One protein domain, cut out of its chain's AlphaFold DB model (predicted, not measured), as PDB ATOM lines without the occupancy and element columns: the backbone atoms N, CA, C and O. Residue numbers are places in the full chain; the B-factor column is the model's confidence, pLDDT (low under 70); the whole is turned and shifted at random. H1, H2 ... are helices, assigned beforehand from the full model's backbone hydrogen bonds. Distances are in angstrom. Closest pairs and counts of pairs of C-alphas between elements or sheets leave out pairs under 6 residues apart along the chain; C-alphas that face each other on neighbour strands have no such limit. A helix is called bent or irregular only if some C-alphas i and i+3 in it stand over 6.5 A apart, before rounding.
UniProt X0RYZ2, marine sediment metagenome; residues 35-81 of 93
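Overview. This is residues 35 to 81 of the 93 residues of a protein of marine sediment metagenome (UniProt X0RYZ2). One longer helix, H2, makes a bar along much of the length; before it, the link of 8 residues from the short helix H1 loops out and back, and after it a looped tail with no named element, residues 65 to 81, completes the printed part. The whole is open, with few contacts, and residues 41 to 46, of which 41 belongs to H1 and the others to the link between the helices, stick out at one end. The printed part has 47 residues with two named helices, H1 then H2, and no named strand; the class is all helix, though under half of the residues, 19 of 47, are in named elements. It is loose, with a radius of gyration of the C-alphas of 12.7 A, and elongated, spanning 38 by 20 by 15 A.

Along the chain. The printed part begins at Asp 35, with its C-alpha at (137.033, 129.743, 178.511). H1 is residues 38 to 41, with C-alpha 38 at (144.160, 133.780, 178.372). H2 is residues 50 to 64, 20.1 A from first to last C-alpha, and ends with C-alpha 64 at (130.850, 113.167, 180.499).

Arrangement. H1 and H2 are close but not clearly touching; their closest C-alphas, those of Val 40 and Arg 50, are 7.3 A apart. Neither helix is bent. In H2, 10 of 11 O i to N i+4 pairs are within hydrogen-bond range; H1 is too short for such a pair.

Size, cuts and confidence. The two C-alphas farthest apart, those of Val 45 and Tyr 81, are 38.2 A apart. The printed part has no cut, and the link from H1 to H2, 8 residues, is short. The mean pLDDT of the printed part is 93.3, and no printed residue is under 70.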
ATOM      1  N   ASP A  35     137.281 128.641 179.461       92.12
ATOM      2  CA  ASP A  35     137.033 129.743 178.511       92.12
ATOM      3  C   ASP A  35     137.464 131.148 178.998       92.12
ATOM      4  O   ASP A  35     136.848 132.167 178.704       92.12
ATOM      5  N   CYS A  36     138.586 131.237 179.718       93.56
ATOM      6  CA  CYS A  36     139.098 132.520 180.219       93.56
ATOM      7  C   CYS A  36     139.753 133.414 179.146       93.56
ATOM      8  O   CYS A  36     140.133 134.545 179.433       93.56
ATOM      9  N   GLY A  37     139.977 132.907 177.928       92.50
ATOM     10  CA  GLY A  37     140.615 133.656 176.835       92.50
ATOM     11  C   GLY A  37     142.114 133.948 177.000       92.50
ATOM     12  O   GLY A  37     142.721 134.526 176.096       92.50
ATOM     13  N   ALA A  38     142.748 133.504 178.091       93.56
ATOM     14  CA  ALA A  38     144.160 133.780 178.372       93.56
ATOM     15  C   ALA A  38     145.108 133.289 177.263       93.56
ATOM     16  O   ALA A  38     146.097 133.949 176.956       93.56
ATOM     17  N   CYS A  39     144.790 132.163 176.620       92.38
ATOM     18  CA  CYS A  39     145.585 131.623 175.517       92.38
ATOM     19  C   CYS A  39     145.616 132.541 174.284       92.38
ATOM     20  O   CYS A  39     146.653 132.642 173.633       92.38
ATOM     21  N   VAL A  40     144.512 133.233 173.986       94.12
ATOM     22  CA  VAL A  40     144.418 134.186 172.868       94.12
ATOM     23  C   VAL A  40     145.151 135.468 173.223       94.12
ATOM     24  O   VAL A  40     145.969 135.943 172.441       94.12
ATOM     25  N   ALA A  41     144.906 135.989 174.428       94.88
ATOM     26  CA  ALA A  41     145.543 137.209 174.913       94.88
ATOM     27  C   ALA A  41     147.074 137.082 174.988       94.88
ATOM     28  O   ALA A  41     147.787 138.047 174.730       94.88
ATOM     29  N   ALA A  42     147.584 135.893 175.316       94.69
ATOM     30  CA  ALA A  42     149.016 135.637 175.425       94.69
ATOM     31  C   ALA A  42     149.719 135.420 174.073       94.69
ATOM     32  O   ALA A  42     150.950 135.430 174.032       94.69
ATOM     33  N   CYS A  43     148.991 135.170 172.977       93.50
ATOM     34  CA  CYS A  43     149.620 134.793 171.715       93.50
ATOM     35  C   CYS A  43     150.193 136.021 170.978       93.50
ATOM     36  O   CYS A  43     149.422 136.847 170.487       93.50
ATOM     37  N   PRO A  44     151.524 136.120 170.784       95.75
ATOM     38  CA  PRO A  44     152.145 137.286 170.147       95.75
ATOM     39  C   PRO A  44     151.846 137.398 168.644       95.75
ATOM     40  O   PRO A  44     152.086 138.440 168.045       95.75
ATOM     41  N   VAL A  45     151.341 136.325 168.029       96.50
ATOM     42  CA  VAL A  45     151.045 136.236 166.590       96.50
ATOM     43  C   VAL A  45     149.547 136.080 166.301       96.50
ATOM     44  O   VAL A  45     149.163 135.779 165.176       96.50
ATOM     45  N   GLY A  46     148.688 136.276 167.308       94.12
ATOM     46  CA  GLY A  46     147.235 136.333 167.117       94.12
ATOM     47  C   GLY A  46     146.555 135.002 166.776       94.12
ATOM     48  O   GLY A  46     145.485 135.002 166.173       94.12
ATOM     49  N   ILE A  47     147.147 133.860 167.143       92.69
ATOM     50  CA  ILE A  47     146.502 132.552 166.956       92.69
ATOM     51  C   ILE A  47     145.373 132.390 167.976       92.69
ATOM     52  O   ILE A  47     145.592 132.401 169.188       92.69
ATOM     53  N   ASP A  48     144.163 132.157 167.473       92.50
ATOM     54  CA  ASP A  48     143.001 131.846 168.300       92.50
ATOM     55  C   ASP A  48     142.928 130.345 168.611       92.50
ATOM     56  O   ASP A  48     142.334 129.554 167.872       92.50
ATOM     57  N   LEU A  49     143.532 129.952 169.735       90.44
ATOM     58  CA  LEU A  49     143.497 128.572 170.225       90.44
ATOM     59  C   LEU A  49     142.110 128.139 170.726       90.44
ATOM     60  O   LEU A  49     141.866 126.933 170.843       90.44
ATOM     61  N   ARG A  50     141.182 129.074 170.981       91.75
ATOM     62  CA  ARG A  50     139.853 128.713 171.497       91.75
ATOM     63  C   ARG A  50     139.054 127.903 170.498       91.75
ATOM     64  O   ARG A  50     138.253 127.072 170.910       91.75
ATOM     65  N   LYS A  51     139.309 128.079 169.198       89.25
ATOM     66  CA  LYS A  51     138.685 127.276 168.136       89.25
ATOM     67  C   LYS A  51     138.824 125.775 168.384       89.25
ATOM     68  O   LYS A  51     137.892 125.027 168.110       89.25
ATOM     69  N   PHE A  52     139.955 125.346 168.942       90.81
ATOM     70  CA  PHE A  52     140.181 123.945 169.276       90.81
ATOM     71  C   PHE A  52     139.657 123.592 170.669       90.81
ATOM     72  O   PHE A  52     138.979 122.579 170.831       90.81
ATOM     73  N   THR A  53     139.910 124.430 171.680       93.25
ATOM     74  CA  THR A  53     139.487 124.107 173.050       93.25
ATOM     75  C   THR A  53     137.970 124.140 173.225       93.25
ATOM     76  O   THR A  53     137.456 123.359 174.012       93.25
ATOM     77  N   TYR A  54     137.229 124.967 172.478       92.94
ATOM     78  CA  TYR A  54     135.760 124.972 172.524       92.94
ATOM     79  C   TYR A  54     135.149 123.650 172.071       92.94
ATOM     80  O   TYR A  54     134.155 123.215 172.649       92.94
ATOM     81  N   LYS A  55     135.738 122.999 171.060       93.62
ATOM     82  CA  LYS A  55     135.297 121.662 170.648       93.62
ATOM     83  C   LYS A  55     135.453 120.682 171.806       93.62
ATOM     84  O   LYS A  55     134.496 119.990 172.121       93.62
ATOM     85  N   LEU A  56     136.603 120.701 172.484       94.75
ATOM     86  CA  LEU A  56     136.846 119.844 173.646       94.75
ATOM     87  C   LEU A  56     135.897 120.147 174.808       94.75
ATOM     88  O   LEU A  56     135.401 119.215 175.423       94.75
ATOM     89  N   VAL A  57     135.609 121.420 175.098       95.31
ATOM     90  CA  VAL A  57     134.622 121.794 176.130       95.31
ATOM     91  C   VAL A  57     133.248 121.219 175.789       95.31
ATOM     92  O   VAL A  57     132.608 120.608 176.641       95.31
ATOM     93  N   LYS A  58     132.810 121.367 174.532       95.38
ATOM     94  CA  LYS A  58     131.529 120.825 174.067       95.38
ATOM     95  C   LYS A  58     131.485 119.300 174.167       95.38
ATOM     96  O   LYS A  58     130.490 118.759 174.632       95.38
ATOM     97  N   ASP A  59     132.540 118.623 173.726       94.31
ATOM     98  CA  ASP A  59     132.609 117.161 173.770       94.31
ATOM     99  C   ASP A  59     132.598 116.655 175.203       94.31
ATOM    100  O   ASP A  59     131.854 115.737 175.514       94.31
ATOM    101  N   VAL A  60     133.364 117.288 176.089       94.88
ATOM    102  CA  VAL A  60     133.430 116.895 177.497       94.88
ATOM    103  C   VAL A  60     132.085 117.073 178.193       94.88
ATOM    104  O   VAL A  60     131.657 116.184 178.923       94.88
ATOM    105  N   LYS A  61     131.382 118.170 177.906       95.12
ATOM    106  CA  LYS A  61     130.021 118.375 178.400       95.12
ATOM    107  C   LYS A  61     129.058 117.305 177.887       95.12
ATOM    108  O   LYS A  61     128.244 116.810 178.650       95.12
ATOM    109  N   ASN A  62     129.136 116.960 176.604       94.44
ATOM    110  CA  ASN A  62     128.202 116.016 175.993       94.44
ATOM    111  C   ASN A  62     128.472 114.556 176.382       94.44
ATOM    112  O   ASN A  62     127.521 113.803 176.519       94.44
ATOM    113  N   LEU A  63     129.743 114.165 176.504       92.00
ATOM    114  CA  LEU A  63     130.156 112.776 176.734       92.00
ATOM    115  C   LEU A  63     130.268 112.426 178.222       92.00
ATOM    116  O   LEU A  63     130.120 111.267 178.581       92.00
ATOM    117  N   TYR A  64     130.560 113.408 179.080       92.75
ATOM    118  CA  TYR A  64     130.850 113.167 180.499       92.75
ATOM    119  C   TYR A  64     130.029 114.040 181.451       92.75
ATOM    120  O   TYR A  64     130.283 114.017 182.655       92.75
ATOM    121  N   GLU A  65     129.102 114.847 180.921       93.38
ATOM    122  CA  GLU A  65     128.263 115.786 181.682       93.38
ATOM    123  C   GLU A  65     129.068 116.741 182.580       93.38
ATOM    124  O   GLU A  65     128.586 117.221 183.603       93.38
ATOM    125  N   TYR A  66     130.306 117.043 182.177       94.69
ATOM    126  CA  TYR A  66     131.252 117.821 182.970       94.69
ATOM    127  C   TYR A  66     131.502 119.208 182.371       94.69
ATOM    128  O   TYR A  66     131.750 119.358 181.171       94.69
ATOM    129  N   GLU A  67     131.544 120.227 183.230       95.69
ATOM    130  CA  GLU A  67     131.941 121.590 182.871       95.69
ATOM    131  C   GLU A  67     133.051 122.096 183.798       95.69
ATOM    132  O   GLU A  67     132.899 122.193 185.017       95.69
ATOM    133  N   ALA A  68     134.194 122.447 183.205       95.38
ATOM    134  CA  ALA A  68     135.361 122.878 183.960       95.38
ATOM    135  C   ALA A  68     135.090 124.180 184.729       95.38
ATOM    136  O   ALA A  68     134.593 125.158 184.170       95.38
ATOM    137  N   GLY A  69     135.506 124.217 185.996       93.69
ATOM    138  CA  GLY A  69     135.465 125.422 186.827       93.69
ATOM    139  C   GLY A  69     134.134 125.696 187.534       93.69
ATOM    140  O   GLY A  69     134.058 126.688 188.256       93.69
ATOM    141  N   LEU A  70     133.113 124.842 187.378       94.56
ATOM    142  CA  LEU A  70     131.844 124.985 188.110       94.56
ATOM    143  C   LEU A  70     131.891 124.419 189.539       94.56
ATOM    144  O   LEU A  70     131.141 124.873 190.400       94.56
ATOM    145  N   SER A  71     132.785 123.465 189.804       94.12
ATOM    146  CA  SER A  71     132.987 122.850 191.118       94.12
ATOM    147  C   SER A  71     134.477 122.704 191.421       94.12
ATOM    148  O   SER A  71     135.280 122.434 190.528       94.12
ATOM    149  N   LEU A  72     134.848 122.894 192.691       90.94
ATOM    150  CA  LEU A  72     136.208 122.649 193.192       90.94
ATOM    151  C   LEU A  72     136.404 121.204 193.673       90.94
ATOM    152  O   LEU A  72     137.538 120.767 193.850       90.94
ATOM    153  N   GLU A  73     135.306 120.492 193.913       93.69
ATOM    154  CA  GLU A  73     135.294 119.125 194.442       93.69
ATOM    155  C   GLU A  73     135.233 118.094 193.312       93.69
ATOM    156  O   GLU A  73     135.754 116.987 193.443       93.69
ATOM    157  N   GLU A  74     134.619 118.463 192.188       92.88
ATOM    158  CA  GLU A  74     134.460 117.583 191.039       92.88
ATOM    159  C   GLU A  74     135.749 117.504 190.213       92.88
ATOM    160  O   GLU A  74     136.259 118.497 189.684       92.88
ATOM    161  N   LEU A  75     136.276 116.289 190.085       93.19
ATOM    162  CA  LEU A  75     137.469 116.016 189.296       93.19
ATOM    163  C   LEU A  75     137.122 115.897 187.800       93.19
ATOM    164  O   LEU A  75     136.058 115.388 187.457       93.19
ATOM    165  N   PRO A  76     138.016 116.334 186.892       93.38
ATOM    166  CA  PRO A  76     137.758 116.282 185.458       93.38
ATOM    167  C   PRO A  76     137.774 114.840 184.920       93.38
ATOM    168  O   PRO A  76     138.524 114.015 185.448       93.38
ATOM    169  N   PRO A  77     137.078 114.548 183.804       91.12
ATOM    170  CA  PRO A  77     136.891 113.180 183.309       91.12
ATOM    171  C   PRO A  77     138.185 112.400 183.050       91.12
ATOM    172  O   PRO A  77     138.268 111.223 183.366       91.12
ATOM    173  N   LEU A  78     139.244 113.059 182.562       89.44
ATOM    174  CA  LEU A  78     140.545 112.413 182.315       89.44
ATOM    175  C   LEU A  78     141.383 112.165 183.585       89.44
ATOM    176  O   LEU A  78     142.513 111.689 183.494       89.44
ATOM    177  N   ALA A  79     140.876 112.536 184.761       92.44
ATOM    178  CA  ALA A  79     141.487 112.259 186.062       92.44
ATOM    179  C   ALA A  79     140.644 111.295 186.913       92.44
ATOM    180  O   ALA A  79     141.005 111.016 188.057       92.44
ATOM    181  N   THR A  80     139.532 110.799 186.371       91.38
ATOM    182  CA  THR A  80     138.587 109.913 187.055       91.38
ATOM    183  C   THR A  80     138.277 108.692 186.202       91.38
ATOM    184  O   THR A  80     138.579 108.659 185.016       91.38
ATOM    185  N   TYR A  81     137.655 107.693 186.815       89.81
ATOM    186  CA  TYR A  81     137.090 106.541 186.122       89.81
ATOM    187  C   TYR A  81     135.668 106.324 186.632       89.81
ATOM    188  O   TYR A  81     135.471 106.292 187.853       89.81
TER     189      TYR A  81